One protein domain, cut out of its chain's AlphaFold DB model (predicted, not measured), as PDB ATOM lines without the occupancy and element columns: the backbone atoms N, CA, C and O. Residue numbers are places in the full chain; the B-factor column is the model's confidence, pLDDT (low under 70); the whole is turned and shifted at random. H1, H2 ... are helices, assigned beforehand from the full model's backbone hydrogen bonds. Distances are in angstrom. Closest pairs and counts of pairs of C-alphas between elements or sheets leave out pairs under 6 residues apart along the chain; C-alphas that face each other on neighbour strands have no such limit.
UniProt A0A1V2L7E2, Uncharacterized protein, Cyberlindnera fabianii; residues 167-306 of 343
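Overview. This is residues 167 to 306 of the 343 residues of an uncharacterized protein of Cyberlindnera fabianii (UniProt A0A1V2L7E2). H1, H3 and H7 form a bundle of helices side by side, with H2 alongside H1 and H3, and H4 packed on H3; H5 slants across H7, and H6 across H3. Residues 167 to 175, of which 169 to 175 belong to H1, stick out from this body. The printed part has 140 residues with seven named helices, H1 to H7 in chain order, and no named strand: all helix. It is compact, with a radius of gyration of the C-alphas of 14.9 A, and elongated, spanning 51 by 32 by 28 A.

Arrangement. H1, residues 169 to 192, touches H7, residues 288 to 303, opposite ways at a shallow tilt of 17 degrees; their closest C-alphas, of Ala 188 and Cys 292, are 4.5 A apart. With residues 183 to 191 alone, H1 touches H2, residues 196 to 204, in a hairpin; closest C-alphas: Gly 187 and Phe 199, 5.6 A. The hub, H3, residues 209 to 222, forms hairpins with H2 and with H4, residues 225 to 232; closest C-alphas: Ala 203 and Met 211, 5.9 A, and Thr 216 and Ala 228, 4.4 A. H7 touches H3 with residues 291 to 298 alone; closest C-alphas: Gln 210 and Phe 298, 6.6 A. H3 touches H6, residues 274 to 282, with residues 217 to 221 alone, at a steep tilt of 53 degrees; closest C-alphas: Leu 220 and Phe 278, 6.4 A. H5, residues 239 to 251, touches H7 with residues 244 to 249 alone, at a steep tilt of 55 degrees; closest C-alphas: Val 248 and Leu 294, 6.3 A. H5 and H6 are apart. Each O i to N i+4 pair is within hydrogen-bond range in H2 to H7, and 19 of 20 in H1.

Along the chain. H1 begins at C-alpha 169 (221.379, 205.404, 229.916) and is 34.6 A long; H7, 22.6 A, ends at C-alpha 303 (237.071, 198.726, 221.416). H3 is 19.7 A long and H5 18.5 A.

Size, cuts and confidence. The farthest C-alphas, of Lys 167 and Lys 259, are 53.3 A apart. The printed part has no cut. The link from H5 to H6, residues 252 to 273, is long. Residues 256 to 267 and residue 306 have pLDDT under 70.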
ATOM      1  N   LYS A 167     216.146 205.008 225.554       96.81
ATOM      2  CA  LYS A 167     215.869 205.681 226.838       96.81
ATOM      3  C   LYS A 167     216.773 205.207 227.971       96.81
ATOM      4  O   LYS A 167     216.900 205.912 228.965       96.81
ATOM      5  N   ASP A 168     217.369 204.028 227.824       96.75
ATOM      6  CA  ASP A 168     218.270 203.455 228.813       96.75
ATOM      7  C   ASP A 168     219.651 204.121 228.750       96.75
ATOM      8  O   ASP A 168     220.298 204.142 227.704       96.75
ATOM      9  N   ASN A 169     220.105 204.681 229.872       94.88
ATOM     10  CA  ASN A 169     221.379 205.404 229.916       94.88
ATOM     11  C   ASN A 169     222.586 204.472 229.725       94.88
ATOM     12  O   ASN A 169     223.569 204.888 229.116       94.88
ATOM     13  N   GLY A 170     222.510 203.222 230.194       93.38
ATOM     14  CA  GLY A 170     223.596 202.255 230.020       93.38
ATOM     15  C   GLY A 170     223.758 201.821 228.562       93.38
ATOM     16  O   GLY A 170     224.869 201.706 228.052       93.38
ATOM     17  N   GLU A 171     222.652 201.618 227.850       92.12
ATOM     18  CA  GLU A 171     222.663 201.363 226.411       92.12
ATOM     19  C   GLU A 171     223.135 202.593 225.622       92.12
ATOM     20  O   GLU A 171     223.923 202.443 224.689       92.12
ATOM     21  N   LYS A 172     222.743 203.813 226.021       94.69
ATOM     22  CA  LYS A 172     223.265 205.048 225.413       94.69
ATOM     23  C   LYS A 172     224.779 205.155 225.506       94.69
ATOM     24  O   LYS A 172     225.403 205.494 224.508       94.69
ATOM     25  N   GLU A 173     225.358 204.853 226.663       92.25
ATOM     26  CA  GLU A 173     226.810 204.866 226.855       92.25
ATOM     27  C   GLU A 173     227.498 203.887 225.893       92.25
ATOM     28  O   GLU A 173     228.408 204.273 225.163       92.25
ATOM     29  N   LYS A 174     226.976 202.658 225.774       90.88
ATOM     30  CA  LYS A 174     227.482 201.673 224.801       90.88
ATOM     31  C   LYS A 174     227.383 202.186 223.365       90.88
ATOM     32  O   LYS A 174     228.338 202.056 222.601       90.88
ATOM     33  N   ILE A 175     226.247 202.772 222.981       93.44
ATOM     34  CA  ILE A 175     226.060 203.340 221.638       93.44
ATOM     35  C   ILE A 175     227.025 204.515 221.411       93.44
ATOM     36  O   ILE A 175     227.584 204.632 220.322       93.44
ATOM     37  N   GLN A 176     227.283 205.346 222.421       93.81
ATOM     38  CA  GLN A 176     228.243 206.449 222.350       93.81
ATOM     39  C   GLN A 176     229.677 205.944 222.126       93.81
ATOM     40  O   GLN A 176     230.408 206.497 221.297       93.81
ATOM     41  N   THR A 177     230.071 204.851 222.786       92.31
ATOM     42  CA  THR A 177     231.340 204.163 222.511       92.31
ATOM     43  C   THR A 177     231.398 203.709 221.053       92.31
ATOM     44  O   THR A 177     232.367 203.994 220.351       92.31
ATOM     45  N   VAL A 178     230.329 203.087 220.544       93.50
ATOM     46  CA  VAL A 178     230.245 202.667 219.136       93.50
ATOM     47  C   VAL A 178     230.351 203.847 218.161       93.50
ATOM     48  O   VAL A 178     231.055 203.755 217.154       93.50
ATOM     49  N   ILE A 179     229.671 204.960 218.446       95.38
ATOM     50  CA  ILE A 179     229.748 206.204 217.664       95.38
ATOM     51  C   ILE A 179     231.195 206.700 217.604       95.38
ATOM     52  O   ILE A 179     231.668 207.071 216.528       95.38
ATOM     53  N   SER A 180     231.912 206.658 218.728       94.38
ATOM     54  CA  SER A 180     233.320 207.060 218.809       94.38
ATOM     55  C   SER A 180     234.208 206.158 217.946       94.38
ATOM     56  O   SER A 180     234.957 206.654 217.106       94.38
ATOM     57  N   VAL A 181     234.039 204.835 218.050       93.31
ATOM     58  CA  VAL A 181     234.755 203.835 217.237       93.31
ATOM     59  C   VAL A 181     234.562 204.074 215.736       93.31
ATOM     60  O   VAL A 181     235.531 204.149 214.979       93.31
ATOM     61  N   LEU A 182     233.317 204.251 215.283       95.12
ATOM     62  CA  LEU A 182     233.031 204.533 213.871       95.12
ATOM     63  C   LEU A 182     233.618 205.879 213.417       95.12
ATOM     64  O   LEU A 182     234.051 206.006 212.269       95.12
ATOM     65  N   SER A 183     233.661 206.867 214.313       96.75
ATOM     66  CA  SER A 183     234.201 208.194 214.017       96.75
ATOM     67  C   SER A 183     235.709 208.167 213.779       96.75
ATOM     68  O   SER A 183     236.165 208.867 212.879       96.75
ATOM     69  N   TYR A 184     236.480 207.328 214.480       95.31
ATOM     70  CA  TYR A 184     237.900 207.112 214.153       95.31
ATOM     71  C   TYR A 184     238.079 206.497 212.765       95.31
ATOM     72  O   TYR A 184     238.891 206.982 211.978       95.31
ATOM     73  N   GLY A 185     237.233 205.513 212.435       92.19
ATOM     74  CA  GLY A 185     237.144 204.890 211.115       92.19
ATOM     75  C   GLY A 185     237.048 205.910 209.976       92.19
ATOM     76  O   GLY A 185     237.847 205.927 209.039       92.19
ATOM     77  N   ILE A 186     236.038 206.775 210.078       95.38
ATOM     78  CA  ILE A 186     235.754 207.834 209.102       95.38
ATOM     79  C   ILE A 186     236.838 208.915 209.156       95.38
ATOM     80  O   ILE A 186     237.305 209.375 208.114       95.38
ATOM     81  N   GLY A 187     237.257 209.297 210.362       95.94
ATOM     82  CA  GLY A 187     238.245 210.335 210.612       95.94
ATOM     83  C   GLY A 187     239.583 210.034 209.948       95.94
ATOM     84  O   GLY A 187     240.098 210.873 209.213       95.94
ATOM     85  N   ALA A 188     240.090 208.809 210.094       94.12
ATOM     86  CA  ALA A 188     241.321 208.384 209.437       94.12
ATOM     87  C   ALA A 188     241.226 208.515 207.905       94.12
ATOM     88  O   ALA A 188     242.138 209.034 207.265       94.12
ATOM     89  N   ALA A 189     240.103 208.126 207.292       92.88
ATOM     90  CA  ALA A 189     239.934 208.298 205.848       92.88
ATOM     91  C   ALA A 189     239.841 209.769 205.425       92.88
ATOM     92  O   ALA A 189     240.394 210.132 204.387       92.88
ATOM     93  N   LEU A 190     239.189 210.627 206.216       96.12
ATOM     94  CA  LEU A 190     239.161 212.071 205.964       96.12
ATOM     95  C   LEU A 190     240.572 212.671 206.030       96.12
ATOM     96  O   LEU A 190     240.955 213.418 205.131       96.12
ATOM     97  N   VAL A 191     241.372 212.293 207.031       95.31
ATOM     98  CA  VAL A 191     242.776 212.719 207.159       95.31
ATOM     99  C   VAL A 191     243.605 212.239 205.970       95.31
ATOM    100  O   VAL A 191     244.321 213.042 205.369       95.31
ATOM    101  N   ALA A 192     243.467 210.972 205.572       91.94
ATOM    102  CA  ALA A 192     244.176 210.410 204.423       91.94
ATOM    103  C   ALA A 192     243.828 211.135 203.111       91.94
ATOM    104  O   ALA A 192     244.696 211.358 202.266       91.94
ATOM    105  N   LYS A 193     242.569 211.568 202.959       93.44
ATOM    106  CA  LYS A 193     242.113 212.399 201.835       93.44
ATOM    107  C   LYS A 193     242.444 213.888 201.965       93.44
ATOM    108  O   LYS A 193     242.205 214.626 201.015       93.44
ATOM    109  N   ARG A 194     242.998 214.322 203.100       95.06
ATOM    110  CA  ARG A 194     243.248 215.732 203.451       95.06
ATOM    111  C   ARG A 194     241.976 216.587 203.541       95.06
ATOM    112  O   ARG A 194     242.026 217.801 203.373       95.06
ATOM    113  N   GLU A 195     240.845 215.970 203.873       96.62
ATOM    114  CA  GLU A 195     239.556 216.634 204.119       96.62
ATOM    115  C   GLU A 195     239.484 217.160 205.566       96.62
ATOM    116  O   GLU A 195     238.587 216.825 206.344       96.62
ATOM    117  N   TYR A 196     240.476 217.966 205.962       97.25
ATOM    118  CA  TYR A 196     240.679 218.378 207.356       97.25
ATOM    119  C   TYR A 196     239.502 219.169 207.931       97.25
ATOM    120  O   TYR A 196     239.147 218.978 209.087       97.25
ATOM    121  N   GLY A 197     238.834 220.010 207.134       97.25
ATOM    122  CA  GLY A 197     237.657 220.752 207.604       97.25
ATOM    123  C   GLY A 197     236.497 219.835 208.008       97.25
ATOM    124  O   GLY A 197     235.871 220.029 209.053       97.25
ATOM    125  N   THR A 198     236.242 218.792 207.215       97.06
ATOM    126  CA  THR A 198     235.222 217.782 207.525       97.06
ATOM    127  C   THR A 198     235.637 216.928 208.720       97.06
ATOM    128  O   THR A 198     234.797 216.638 209.569       97.06
ATOM    129  N   PHE A 199     236.925 216.580 208.830       97.88
ATOM    130  CA  PHE A 199     237.461 215.885 210.002       97.88
ATOM    131  C   PHE A 199     237.231 216.680 211.293       97.88
ATOM    132  O   PHE A 199     236.686 216.139 212.247       97.88
ATOM    133  N   LEU A 200     237.577 217.970 211.315       97.81
ATOM    134  CA  LEU A 200     237.402 218.821 212.499       97.81
ATOM    135  C   LEU A 200     235.920 218.971 212.874       97.81
ATOM    136  O   LEU A 200     235.564 218.902 214.046       97.81
ATOM    137  N   SER A 201     235.033 219.069 211.878       96.62
ATOM    138  CA  SER A 201     233.582 219.074 212.114       96.62
ATOM    139  C   SER A 201     233.083 217.756 212.724       96.62
ATOM    140  O   SER A 201     232.207 217.763 213.589       96.62
ATOM    141  N   LEU A 202     233.636 216.615 212.292       96.44
ATOM    142  CA  LEU A 202     233.358 215.309 212.893       96.44
ATOM    143  C   LEU A 202     233.876 215.253 214.335       96.44
ATOM    144  O   LEU A 202     233.111 214.878 215.223       96.44
ATOM    145  N   ALA A 203     235.124 215.663 214.569       96.31
ATOM    146  CA  ALA A 203     235.768 215.650 215.879       96.31
ATOM    147  C   ALA A 203     235.014 216.502 216.909       96.31
ATOM    148  O   ALA A 203     234.814 216.061 218.035       96.31
ATOM    149  N   TYR A 204     234.492 217.665 216.507       94.25
ATOM    150  CA  TYR A 204     233.656 218.508 217.367       94.25
ATOM    151  C   TYR A 204     232.391 217.791 217.874       94.25
ATOM    152  O   TYR A 204     231.877 218.103 218.945       94.25
ATOM    153  N   SER A 205     231.874 216.821 217.113       91.81
ATOM    154  CA  SER A 205     230.674 216.054 217.478       91.81
ATOM    155  C   SER A 205     230.947 214.829 218.359       91.81
ATOM    156  O   SER A 205     230.003 214.121 218.712       91.81
ATOM    157  N   VAL A 206     232.214 214.557 218.685       91.88
ATOM    158  CA  VAL A 206     232.640 213.406 219.485       91.88
ATOM    159  C   VAL A 206     233.299 213.915 220.762       91.88
ATOM    160  O   VAL A 206     234.340 214.569 220.733       91.88
ATOM    161  N   ASP A 207     232.678 213.603 221.893       90.31
ATOM    162  CA  ASP A 207     233.189 213.926 223.224       90.31
ATOM    163  C   ASP A 207     234.181 212.840 223.663       90.31
ATOM    164  O   ASP A 207     233.814 211.866 224.321       90.31
ATOM    165  N   ASN A 208     235.414 212.918 223.154       92.62
ATOM    166  CA  ASN A 208     236.472 211.959 223.457       92.62
ATOM    167  C   ASN A 208     237.860 212.635 223.388       92.62
ATOM    168  O   ASN A 208     238.209 213.165 222.326       92.62
ATOM    169  N   PRO A 209     238.680 212.568 224.458       94.81
ATOM    170  CA  PRO A 209     240.005 213.193 224.497       94.81
ATOM    171  C   PRO A 209     240.942 212.765 223.360       94.81
ATOM    172  O   PRO A 209     241.608 213.599 222.757       94.81
ATOM    173  N   GLN A 210     240.947 211.487 222.983       96.06
ATOM    174  CA  GLN A 210     241.795 210.978 221.901       96.06
ATOM    175  C   GLN A 210     241.393 211.567 220.534       96.06
ATOM    176  O   GLN A 210     242.246 211.887 219.701       96.06
ATOM    177  N   MET A 211     240.092 211.786 220.303       96.69
ATOM    178  CA  MET A 211     239.607 212.471 219.101       96.69
ATOM    179  C   MET A 211     240.004 213.951 219.100       96.69
ATOM    180  O   MET A 211     240.397 214.478 218.059       96.69
ATOM    181  N   TRP A 212     239.949 214.625 220.252       97.56
ATOM    182  CA  TRP A 212     240.424 216.005 220.374       97.56
ATOM    183  C   TRP A 212     241.930 216.108 220.163       97.56
ATOM    184  O   TRP A 212     242.372 217.017 219.471       97.56
ATOM    185  N   PHE A 213     242.713 215.150 220.655       98.12
ATOM    186  CA  PHE A 213     244.146 215.086 220.383       98.12
ATOM    187  C   PHE A 213     244.432 214.934 218.883       98.12
ATOM    188  O   PHE A 213     245.230 215.688 218.324       98.12
ATOM    189  N   ALA A 214     243.718 214.044 218.186       97.88
ATOM    190  CA  ALA A 214     243.819 213.936 216.731       97.88
ATOM    191  C   ALA A 214     243.402 215.241 216.015       97.88
ATOM    192  O   ALA A 214     244.050 215.647 215.048       97.88
ATOM    193  N   ALA A 215     242.370 215.939 216.505       98.38
ATOM    194  CA  ALA A 215     241.958 217.254 216.007       98.38
ATOM    195  C   ALA A 215     243.014 218.338 216.226       98.38
ATOM    196  O   ALA A 215     243.272 219.102 215.299       98.38
ATOM    197  N   THR A 216     243.697 218.349 217.371       98.62
ATOM    198  CA  THR A 216     244.852 219.220 217.613       98.62
ATOM    199  C   THR A 216     245.920 219.018 216.540       98.62
ATOM    200  O   THR A 216     246.349 219.988 215.914       98.62
ATOM    201  N   LEU A 217     246.312 217.766 216.265       98.44
ATOM    202  CA  LEU A 217     247.321 217.457 215.245       98.44
ATOM    203  C   LEU A 217     246.877 217.913 213.848       98.44
ATOM    204  O   LEU A 217     247.647 218.550 213.131       98.44
ATOM    205  N   VAL A 218     245.627 217.639 213.469       98.31
ATOM    206  CA  VAL A 218     245.073 218.049 212.169       98.31
ATOM    207  C   VAL A 218     245.005 219.575 212.034       98.31
ATOM    208  O   VAL A 218     245.349 220.106 210.976       98.31
ATOM    209  N   SER A 219     244.612 220.293 213.088       98.56
ATOM    210  CA  SER A 219     244.594 221.760 213.106       98.56
ATOM    211  C   SER A 219     245.997 222.343 212.944       98.56
ATOM    212  O   SER A 219     246.197 223.222 212.104       98.56
ATOM    213  N   LEU A 220     247.000 221.794 213.641       98.31
ATOM    214  CA  LEU A 220     248.401 222.187 213.460       98.31
ATOM    215  C   LEU A 220     248.901 221.911 212.034       98.31
ATOM    216  O   LEU A 220     249.520 222.783 211.428       98.31
ATOM    217  N   MET A 221     248.587 220.745 211.459       97.12
ATOM    218  CA  MET A 221     248.936 220.409 210.070       97.12
ATOM    219  C   MET A 221     248.294 221.357 209.045       97.12
ATOM    220  O   MET A 221     248.876 221.617 207.991       97.12
ATOM    221  N   LYS A 222     247.097 221.878 209.341       97.00
ATOM    222  CA  LYS A 222     246.397 222.891 208.533       97.00
ATOM    223  C   LYS A 222     246.974 224.306 208.728       97.00
ATOM    224  O   LYS A 222     246.700 225.182 207.911       97.00
ATOM    225  N   GLY A 223     247.773 224.528 209.775       97.12
ATOM    226  CA  GLY A 223     248.295 225.843 210.162       97.12
ATOM    227  C   GLY A 223     247.306 226.693 210.969       97.12
ATOM    228  O   GLY A 223     247.426 227.914 210.985       97.12
ATOM    229  N   ASP A 224     246.319 226.062 211.607       98.06
ATOM    230  CA  ASP A 224     245.246 226.708 212.368       98.06
ATOM    231  C   ASP A 224     245.550 226.649 213.875       98.06
ATOM    232  O   ASP A 224     245.149 225.722 214.580       98.06
ATOM    233  N   TRP A 225     246.355 227.604 214.354       98.00
ATOM    234  CA  TRP A 225     246.874 227.603 215.729       98.00
ATOM    235  C   TRP A 225     245.779 227.781 216.782       98.00
ATOM    236  O   TRP A 225     245.798 227.103 217.807       98.00
ATOM    237  N   ASP A 226     244.813 228.664 216.526       98.12
ATOM    238  CA  ASP A 226     243.740 228.963 217.477       98.12
ATOM    239  C   ASP A 226     242.834 227.744 217.685       98.12
ATOM    240  O   ASP A 226     242.526 227.380 218.822       98.12
ATOM    241  N   GLU A 227     242.471 227.059 216.595       97.94
ATOM    242  CA  GLU A 227     241.691 225.822 216.652       97.94
ATOM    243  C   GLU A 227     242.486 224.698 217.340       97.94
ATOM    244  O   GLU A 227     241.943 223.975 218.178       97.94
ATOM    245  N   ALA A 228     243.785 224.564 217.040       98.25
ATOM    246  CA  ALA A 228     244.649 223.587 217.703       98.25
ATOM    247  C   ALA A 228     244.726 223.829 219.216       98.25
ATOM    248  O   ALA A 228     244.551 222.899 220.002       98.25
ATOM    249  N   ASN A 229     244.920 225.082 219.630       97.81
ATOM    250  CA  ASN A 229     244.944 225.472 221.033       97.81
ATOM    251  C   ASN A 229     243.586 225.243 221.718       97.81
ATOM    252  O   ASN A 229     243.543 224.845 222.880       97.81
ATOM    253  N   SER A 230     242.477 225.429 220.993       97.56
ATOM    254  CA  SER A 230     241.135 225.135 221.505       97.56
ATOM    255  C   SER A 230     240.934 223.652 221.821       97.56
ATOM    256  O   SER A 230     240.390 223.335 222.878       97.56
ATOM    257  N   TYR A 231     241.367 222.735 220.948       97.69
ATOM    258  CA  TYR A 231     241.286 221.296 221.232       97.69
ATOM    259  C   TYR A 231     242.287 220.859 222.295       97.69
ATOM    260  O   TYR A 231     241.914 220.113 223.197       97.69
ATOM    261  N   PHE A 232     243.526 221.347 222.227       97.31
ATOM    262  CA  PHE A 232     244.564 221.009 223.197       97.31
ATOM    263  C   PHE A 232     244.183 221.444 224.614       97.31
ATOM    264  O   PHE A 232     244.353 220.679 225.552       97.31
ATOM    265  N   GLY A 233     243.569 222.621 224.770       96.62
ATOM    266  CA  GLY A 233     243.092 223.113 226.064       96.62
ATOM    267  C   GLY A 233     241.938 222.312 226.685       96.62
ATOM    268  O   GLY A 233     241.580 222.587 227.825       96.62
ATOM    269  N   LYS A 234     241.346 221.350 225.962       96.00
ATOM    270  CA  LYS A 234     240.350 220.402 226.498       96.00
ATOM    271  C   LYS A 234     240.980 219.105 227.018       96.00
ATOM    272  O   LYS A 234     240.259 218.245 227.516       96.00
ATOM    273  N   LEU A 235     242.286 218.919 226.828       95.38
ATOM    274  CA  LEU A 235     243.007 217.720 227.240       95.38
ATOM    275  C   LEU A 235     243.582 217.945 228.638       95.38
ATOM    276  O   LEU A 235     244.586 218.633 228.794       95.38
ATOM    277  N   ASP A 236     242.932 217.367 229.645       92.19
ATOM    278  CA  ASP A 236     243.395 217.458 231.036       92.19
ATOM    279  C   ASP A 236     244.608 216.549 231.303       92.19
ATOM    280  O   ASP A 236     245.488 216.894 232.090       92.19
ATOM    281  N   ASP A 237     244.661 215.393 230.633       93.19
ATOM    282  CA  ASP A 237     245.744 214.414 230.711       93.19
ATOM    283  C   ASP A 237     246.131 213.963 229.296       93.19
ATOM    284  O   ASP A 237     245.281 213.595 228.481       93.19
ATOM    285  N   LEU A 238     247.427 214.022 228.999       93.56
ATOM    286  CA  LEU A 238     247.992 213.651 227.705       93.56
ATOM    287  C   LEU A 238     248.610 212.253 227.704       93.56
ATOM    288  O   LEU A 238     248.978 211.786 226.628       93.56
ATOM    289  N   THR A 239     248.726 211.596 228.861       93.38
ATOM    290  CA  THR A 239     249.517 210.369 229.043       93.38
ATOM    291  C   THR A 239     249.156 209.303 228.008       93.38
ATOM    292  O   THR A 239     250.002 208.941 227.192       93.38
ATOM    293  N   ASP A 240     247.882 208.910 227.934       91.81
ATOM    294  CA  ASP A 240     247.414 207.877 226.999       91.81
ATOM    295  C   ASP A 240     247.580 208.287 225.524       91.81
ATOM    296  O   ASP A 240     247.854 207.462 224.650       91.81
ATOM    297  N   CYS A 241     247.404 209.577 225.217       95.19
ATOM    298  CA  CYS A 241     247.534 210.093 223.853       95.19
ATOM    299  C   CYS A 241     248.997 210.121 223.394       95.19
ATOM    300  O   CYS A 241     249.291 209.814 222.238       95.19
ATOM    301  N   VAL A 242     249.909 210.488 224.295       94.75
ATOM    302  CA  VAL A 242     251.352 210.549 224.049       94.75
ATOM    303  C   VAL A 242     251.946 209.147 223.980       94.75
ATOM    304  O   VAL A 242     252.786 208.905 223.115       94.75
ATOM    305  N   GLU A 243     251.489 208.214 224.817       93.19
ATOM    306  CA  GLU A 243     251.882 206.804 224.737       93.19
ATOM    307  C   GLU A 243     251.481 206.207 223.381       93.19
ATOM    308  O   GLU A 243     252.339 205.701 222.656       93.19
ATOM    309  N   ALA A 244     250.220 206.383 222.971       92.88
ATOM    310  CA  ALA A 244     249.747 205.919 221.668       92.88
ATOM    311  C   ALA A 244     250.505 206.575 220.498       92.88
ATOM    312  O   ALA A 244     250.873 205.910 219.531       92.88
ATOM    313  N   LEU A 245     250.780 207.883 220.571       94.44
ATOM    314  CA  LEU A 245     251.581 208.566 219.554       94.44
ATOM    315  C   LEU A 245     253.016 208.023 219.500       94.44
ATOM    316  O   LEU A 245     253.547 207.850 218.405       94.44
ATOM    317  N   SER A 246     253.623 207.736 220.652       92.38
ATOM    318  CA  SER A 246     254.966 207.150 220.734       92.38
ATOM    319  C   SER A 246     254.996 205.768 220.081       92.38
ATOM    320  O   SER A 246     255.863 205.509 219.249       92.38
ATOM    321  N   GLU A 247     254.009 204.915 220.374       89.88
ATOM    322  CA  GLU A 247     253.865 203.592 219.754       89.88
ATOM    323  C   GLU A 247     253.694 203.695 218.228       89.88
ATOM    324  O   GLU A 247     254.332 202.965 217.464       89.88
ATOM    325  N   VAL A 248     252.882 204.646 217.754       90.44
ATOM    326  CA  VAL A 248     252.703 204.881 216.315       90.44
ATOM    327  C   VAL A 248     253.993 205.372 215.662       90.44
ATOM    328  O   VAL A 248     254.352 204.870 214.602       90.44
ATOM    329  N   LEU A 249     254.718 206.324 216.253       89.25
ATOM    330  CA  LEU A 249     255.982 206.814 215.682       89.25
ATOM    331  C   LEU A 249     257.072 205.735 215.652       89.25
ATOM    332  O   LEU A 249     257.901 205.730 214.738       89.25
ATOM    333  N   ALA A 250     257.043 204.816 216.618       86.62
ATOM    334  CA  ALA A 250     257.938 203.671 216.674       86.62
ATOM    335  C   ALA A 250     257.600 202.588 215.641       86.62
ATOM    336  O   ALA A 250     258.442 201.750 215.380       86.62
ATOM    337  N   THR A 251     256.393 202.571 215.060       82.94
ATOM    338  CA  THR A 251     255.947 201.486 214.159       82.94
ATOM    339  C   THR A 251     255.553 201.956 212.763       82.94
ATOM    340  O   THR A 251     255.411 201.141 211.853       82.94
ATOM    341  N   VAL A 252     255.367 203.261 212.559       83.12
ATOM    342  CA  VAL A 252     254.883 203.839 211.304       83.12
ATOM    343  C   VAL A 252     255.896 204.829 210.762       83.12
ATOM    344  O   VAL A 252     256.083 205.921 211.293       83.12
ATOM    345  N   ASN A 253     256.495 204.479 209.624       80.25
ATOM    346  CA  ASN A 253     257.387 205.387 208.915       80.25
ATOM    347  C   ASN A 253     256.614 206.619 208.390       80.25
ATOM    348  O   ASN A 253     255.675 206.453 207.596       80.25
ATOM    349  N   PRO A 254     256.980 207.855 208.790       77.69
ATOM    350  CA  PRO A 254     256.274 209.067 208.369       77.69
ATOM    351  C   PRO A 254     256.342 209.303 206.857       77.69
ATOM    352  O   PRO A 254     255.436 209.927 206.294       77.69
ATOM    353  N   VAL A 255     257.380 208.775 206.197       76.12
ATOM    354  CA  VAL A 255     257.552 208.768 204.743       76.12
ATOM    355  C   VAL A 255     257.290 207.352 204.225       76.12
ATOM    356  O   VAL A 255     257.675 206.365 204.845       76.12
ATOM    357  N   LEU A 256     256.620 207.224 203.077       62.22
ATOM    358  CA  LEU A 256     256.501 205.934 202.394       62.22
ATOM    359  C   LEU A 256     257.873 205.537 201.833       62.22
ATOM    360  O   LEU A 256     258.188 205.851 200.687       62.22
ATOM    361  N   ASP A 257     258.690 204.866 202.641       59.31
ATOM    362  CA  ASP A 257     259.863 204.149 202.157       59.31
ATOM    363  C   ASP A 257     259.560 202.650 202.094       59.31
ATOM    364  O   ASP A 257     259.437 201.973 203.108       59.31
ATOM    365  N   SER A 258     259.467 202.126 200.872       54.91
ATOM    366  CA  SER A 258     259.258 200.699 200.587       54.91
ATOM    367  C   SER A 258     260.368 199.767 201.100       54.91
ATOM    368  O   SER A 258     260.252 198.553 200.948       54.91
ATOM    369  N   LYS A 259     261.483 200.308 201.612       56.16
ATOM    370  CA  LYS A 259     262.659 199.529 202.028       56.16
ATOM    371  C   LYS A 259     262.806 199.367 203.539       56.16
ATOM    372  O   LYS A 259     263.617 198.542 203.956       56.16
ATOM    373  N   SER A 260     262.059 200.119 204.343       57.22
ATOM    374  CA  SER A 260     262.073 200.000 205.803       57.22
ATOM    375  C   SER A 260     260.669 200.220 206.359       57.22
ATOM    376  O   SER A 260     260.176 201.353 206.395       57.22
ATOM    377  N   ASP A 261     260.050 199.127 206.800       53.25
ATOM    378  CA  ASP A 261     258.708 199.139 207.390       53.25
ATOM    379  C   ASP A 261     258.681 199.849 208.756       53.25
ATOM    380  O   ASP A 261     257.644 200.362 209.161       53.25
ATOM    381  N   ASP A 262     259.833 199.932 209.426       57.56
ATOM    382  CA  ASP A 262     259.991 200.426 210.792       57.56
ATOM    383  C   ASP A 262     260.989 201.601 210.838       57.56
ATOM    384  O   ASP A 262     262.015 201.584 210.145       57.56
ATOM    385  N   THR A 263     260.691 202.630 211.638       59.12
ATOM    386  CA  THR A 263     261.642 203.714 211.923       59.12
ATOM    387  C   THR A 263     262.748 203.245 212.872       59.12
ATOM    388  O   THR A 263     263.847 203.798 212.837       59.12
ATOM    389  N   GLY A 264     262.474 202.229 213.703       56.28
ATOM    390  CA  GLY A 264     263.366 201.710 214.738       56.28
ATOM    391  C   GLY A 264     263.692 202.740 215.820       56.28
ATOM    392  O   GLY A 264     264.686 202.591 216.532       56.28
ATOM    393  N   LEU A 265     262.911 203.820 215.903       64.25
ATOM    394  CA  LEU A 265     263.159 204.917 216.824       64.25
ATOM    395  C   LEU A 265     262.443 204.639 218.147       64.25
ATOM    396  O   LEU A 265     261.223 204.756 218.239       64.25
ATOM    397  N   GLU A 266     263.209 204.345 219.199       66.12
ATOM    398  CA  GLU A 266     262.730 204.538 220.570       66.12
ATOM    399  C   GLU A 266     262.613 206.048 220.822       66.12
ATOM    400  O   GLU A 266     263.574 206.716 221.204       66.12
ATOM    401  N   VAL A 267     261.439 206.611 220.529       68.56
ATOM    402  CA  VAL A 267     261.147 208.020 220.803       68.56
ATOM    403  C   VAL A 267     260.426 208.114 222.141       68.56
ATOM    404  O   VAL A 267     259.215 207.926 222.217       68.56
ATOM    405  N   GLU A 268     261.156 208.442 223.205       79.00
ATOM    406  CA  GLU A 268     260.525 208.928 224.435       79.00
ATOM    407  C   GLU A 268     259.996 210.345 224.164       79.00
ATOM    408  O   GLU A 268     260.747 211.326 224.183       79.00
ATOM    409  N   LEU A 269     258.704 210.458 223.839       86.12
ATOM    410  CA  LEU A 269     258.064 211.747 223.599       86.12
ATOM    411  C   LEU A 269     257.820 212.480 224.919       86.12
ATOM    412  O   LEU A 269     257.175 211.964 225.829       86.12
ATOM    413  N   LYS A 270     258.274 213.731 224.990       89.88
ATOM    414  CA  LYS A 270     257.937 214.666 226.069       89.88
ATOM    415  C   LYS A 270     257.109 215.791 225.476       89.88
ATOM    416  O   LYS A 270     257.662 216.707 224.877       89.88
ATOM    417  N   ILE A 271     255.789 215.656 225.586       92.94
ATOM    418  CA  ILE A 271     254.821 216.652 225.126       92.94
ATOM    419  C   ILE A 271     254.207 217.307 226.357       92.94
ATOM    420  O   ILE A 271     253.386 216.698 227.038       92.94
ATOM    421  N   GLU A 272     254.608 218.541 226.639       91.25
ATOM    422  CA  GLU A 272     254.065 219.330 227.752       91.25
ATOM    423  C   GLU A 272     253.181 220.472 227.245       91.25
ATOM    424  O   GLU A 272     252.259 220.916 227.928       91.25
ATOM    425  N   LYS A 273     253.453 220.955 226.030       95.88
ATOM    426  CA  LYS A 273     252.777 222.104 225.422       95.88
ATOM    427  C   LYS A 273     252.533 221.891 223.932       95.88
ATOM    428  O   LYS A 273     253.142 221.043 223.280       95.88
ATOM    429  N   LEU A 274     251.649 222.714 223.376       96.31
ATOM    430  CA  LEU A 274     251.250 222.643 221.973       96.31
ATOM    431  C   LEU A 274     252.434 222.824 221.005       96.31
ATOM    432  O   LEU A 274     252.483 222.194 219.949       96.31
ATOM    433  N   GLU A 275     253.411 223.654 221.374       97.31
ATOM    434  CA  GLU A 275     254.622 223.898 220.588       97.31
ATOM    435  C   GLU A 275     255.452 222.628 220.363       97.31
ATOM    436  O   GLU A 275     256.105 222.521 219.324       97.31
ATOM    437  N   ASP A 276     255.414 221.668 221.291       96.25
ATOM    438  CA  ASP A 276     256.171 220.419 221.169       96.25
ATOM    439  C   ASP A 276     255.592 219.561 220.032       96.25
ATOM    440  O   ASP A 276     256.325 219.069 219.172       96.25
ATOM    441  N   LEU A 277     254.258 219.471 219.943       96.75
ATOM    442  CA  LEU A 277     253.565 218.809 218.829       96.75
ATOM    443  C   LEU A 277     253.816 219.527 217.502       96.75
ATOM    444  O   LEU A 277     254.031 218.890 216.469       96.75
ATOM    445  N   PHE A 278     253.806 220.861 217.519       96.88
ATOM    446  CA  PHE A 278     254.076 221.654 216.325       96.88
ATOM    447  C   PHE A 278     255.498 221.439 215.796       96.88
ATOM    448  O   PHE A 278     255.681 221.344 214.580       96.88
ATOM    449  N   ALA A 279     256.493 221.310 216.679       95.12
ATOM    450  CA  ALA A 279     257.863 220.985 216.292       95.12
ATOM    451  C   ALA A 279     257.934 219.634 215.559       95.12
ATOM    452  O   ALA A 279     258.482 219.569 214.461       95.12
ATOM    453  N   LEU A 280     257.273 218.596 216.083       94.88
ATOM    454  CA  LEU A 280     257.232 217.272 215.448       94.88
ATOM    455  C   LEU A 280     256.558 217.281 214.066       94.88
ATOM    456  O   LEU A 280     256.989 216.571 213.157       94.88
ATOM    457  N   ILE A 281     255.505 218.084 213.879       94.81
ATOM    458  CA  ILE A 281     254.849 218.258 212.570       94.81
ATOM    459  C   ILE A 281     255.766 219.013 211.603       94.81
ATOM    460  O   ILE A 281     255.907 218.631 210.438       94.81
ATOM    461  N   LYS A 282     256.413 220.083 212.074       93.38
ATOM    462  CA  LYS A 282     257.348 220.880 211.275       93.38
ATOM    463  C   LYS A 282     258.525 220.035 210.786       93.38
ATOM    464  O   LYS A 282     258.884 220.135 209.613       93.38
ATOM    465  N   ASP A 283     259.038 219.164 211.648       90.69
ATOM    466  CA  ASP A 283     260.135 218.240 211.354       90.69
ATOM    467  C   ASP A 283     259.677 216.996 210.564       90.69
ATOM    468  O   ASP A 283     260.474 216.100 210.298       90.69
ATOM    469  N   GLN A 284     258.404 216.947 210.141       90.62
ATOM    470  CA  GLN A 284     257.793 215.850 209.377       90.62
ATOM    471  C   GLN A 284     257.828 214.488 210.091       90.62
ATOM    472  O   GLN A 284     257.678 213.452 209.447       90.62
ATOM    473  N   MET A 285     257.973 214.474 211.418       89.50
ATOM    474  CA  MET A 285     257.834 213.255 212.219       89.50
ATOM    475  C   MET A 285     256.364 212.849 212.349       89.50
ATOM    476  O   MET A 285     256.031 211.668 212.273       89.50
ATOM    477  N   ILE A 286     255.468 213.830 212.490       93.50
ATOM    478  CA  ILE A 286     254.019 213.611 212.452       93.50
ATOM    479  C   ILE A 286     253.500 214.028 211.080       93.50
ATOM    480  O   ILE A 286     253.517 215.206 210.720       93.50
ATOM    481  N   THR A 287     252.999 213.057 210.322       93.25
ATOM    482  CA  THR A 287     252.360 213.286 209.023       93.25
ATOM    483  C   THR A 287     250.908 212.814 209.043       93.25
ATOM    484  O   THR A 287     250.423 212.248 210.024       93.25
ATOM    485  N   GLY A 288     250.192 212.992 207.929       92.69
ATOM    486  CA  GLY A 288     248.840 212.444 207.791       92.69
ATOM    487  C   GLY A 288     248.790 210.928 208.005       92.69
ATOM    488  O   GLY A 288     247.810 210.439 208.554       92.69
ATOM    489  N   ARG A 289     249.856 210.192 207.646       89.31
ATOM    490  CA  ARG A 289     249.958 208.741 207.875       89.31
ATOM    491  C   ARG A 289     250.043 208.422 209.367       89.31
ATOM    492  O   ARG A 289     249.314 207.548 209.827       89.31
ATOM    493  N   THR A 290     250.859 209.170 210.111       92.00
ATOM    494  CA  THR A 290     250.957 209.073 211.574       92.00
ATOM    495  C   THR A 290     249.591 209.293 212.218       92.00
ATOM    496  O   THR A 290     249.134 208.458 212.989       92.00
ATOM    497  N   VAL A 291     248.884 210.365 211.845       95.19
ATOM    498  CA  VAL A 291     247.551 210.665 212.398       95.19
ATOM    499  C   VAL A 291     246.529 209.584 212.024       95.19
ATOM    500  O   VAL A 291     245.716 209.194 212.855       95.19
ATOM    501  N   CYS A 292     246.583 209.044 210.804       92.50
ATOM    502  CA  CYS A 292     245.718 207.943 210.380       92.50
ATOM    503  C   CYS A 292     245.939 206.665 211.205       92.50
ATOM    504  O   CYS A 292     244.973 206.039 211.639       92.50
ATOM    505  N   ALA A 293     247.198 206.290 211.436       91.56
ATOM    506  CA  ALA A 293     247.547 205.154 212.283       91.56
ATOM    507  C   ALA A 293     247.184 205.400 213.755       91.56
ATOM    508  O   ALA A 293     246.714 204.492 214.434       91.56
ATOM    509  N   LEU A 294     247.304 206.641 214.224       94.62
ATOM    510  CA  LEU A 294     246.873 207.033 215.561       94.62
ATOM    511  C   LEU A 294     245.354 206.909 215.734       94.62
ATOM    512  O   LEU A 294     244.900 206.327 216.714       94.62
ATOM    513  N   CYS A 295     244.555 207.350 214.756       95.06
ATOM    514  CA  CYS A 295     243.113 207.092 214.752       95.06
ATOM    515  C   CYS A 295     242.806 205.588 214.806       95.06
ATOM    516  O   CYS A 295     241.869 205.183 215.491       95.06
ATOM    517  N   ALA A 296     243.601 204.756 214.125       92.06
ATOM    518  CA  ALA A 296     243.435 203.310 214.174       92.06
ATOM    519  C   ALA A 296     243.691 202.729 215.561       92.06
ATOM    520  O   ALA A 296     242.921 201.900 216.043       92.06
ATOM    521  N   MET A 297     244.754 203.186 216.211       92.56
ATOM    522  CA  MET A 297     245.096 202.779 217.565       92.56
ATOM    523  C   MET A 297     244.030 203.224 218.570       92.56
ATOM    524  O   MET A 297     243.567 202.410 219.363       92.56
ATOM    525  N   PHE A 298     243.555 204.467 218.478       94.75
ATOM    526  CA  PHE A 298     242.463 204.967 219.314       94.75
ATOM    527  C   PHE A 298     241.160 204.194 219.110       94.75
ATOM    528  O   PHE A 298     240.502 203.842 220.087       94.75
ATOM    529  N   GLU A 299     240.809 203.842 217.868       93.56
ATOM    530  CA  GLU A 299     239.673 202.955 217.602       93.56
ATOM    531  C   GLU A 299     239.796 201.642 218.382       93.56
ATOM    532  O   GLU A 299     238.847 201.213 219.040       93.56
ATOM    533  N   LEU A 300     240.956 200.992 218.286       91.81
ATOM    534  CA  LEU A 300     241.199 199.704 218.921       91.81
ATOM    535  C   LEU A 300     241.226 199.819 220.445       91.81
ATOM    536  O   LEU A 300     240.657 198.961 221.108       91.81
ATOM    537  N   ASN A 301     241.802 200.886 220.998       91.44
ATOM    538  CA  ASN A 301     241.809 201.128 222.439       91.44
ATOM    539  C   ASN A 301     240.385 201.318 222.977       91.44
ATOM    540  O   ASN A 301     240.029 200.721 223.984       91.44
ATOM    541  N   VAL A 302     239.527 202.060 222.266       90.75
ATOM    542  CA  VAL A 302     238.114 202.227 222.656       90.75
ATOM    543  C   VAL A 302     237.313 200.926 222.517       90.75
ATOM    544  O   VAL A 302     236.353 200.698 223.254       90.75
ATOM    545  N   ARG A 303     237.680 200.058 221.567       89.56
ATOM    546  CA  ARG A 303     237.071 198.726 221.416       89.56
ATOM    547  C   ARG A 303     237.535 197.737 222.475       89.56
ATOM    548  O   ARG A 303     236.837 196.748 222.692       89.56
ATOM    549  N   ASP A 304     238.690 197.955 223.088       87.88
ATOM    550  CA  ASP A 304     239.224 197.030 224.070       87.88
ATOM    551  C   ASP A 304     238.464 197.158 225.391       87.88
ATOM    552  O   ASP A 304     238.480 198.190 226.060       87.88
ATOM    553  N   SER A 305     237.757 196.098 225.777       70.50
ATOM    554  CA  SER A 305     237.135 196.062 227.090       70.50
ATOM    555  C   SER A 305     238.178 195.673 228.130       70.50
ATOM    556  O   SER A 305     238.493 194.491 228.279       70.50
ATOM    557  N   GLU A 306     238.644 196.644 228.921       60.44
ATOM    558  CA  GLU A 306     239.577 196.422 230.041       60.44
ATOM    559  C   GLU A 306     239.148 195.271 230.972       60.44
ATOM    560  O   GLU A 306     239.978 194.580 231.557       60.44
TER     561      GLU A 306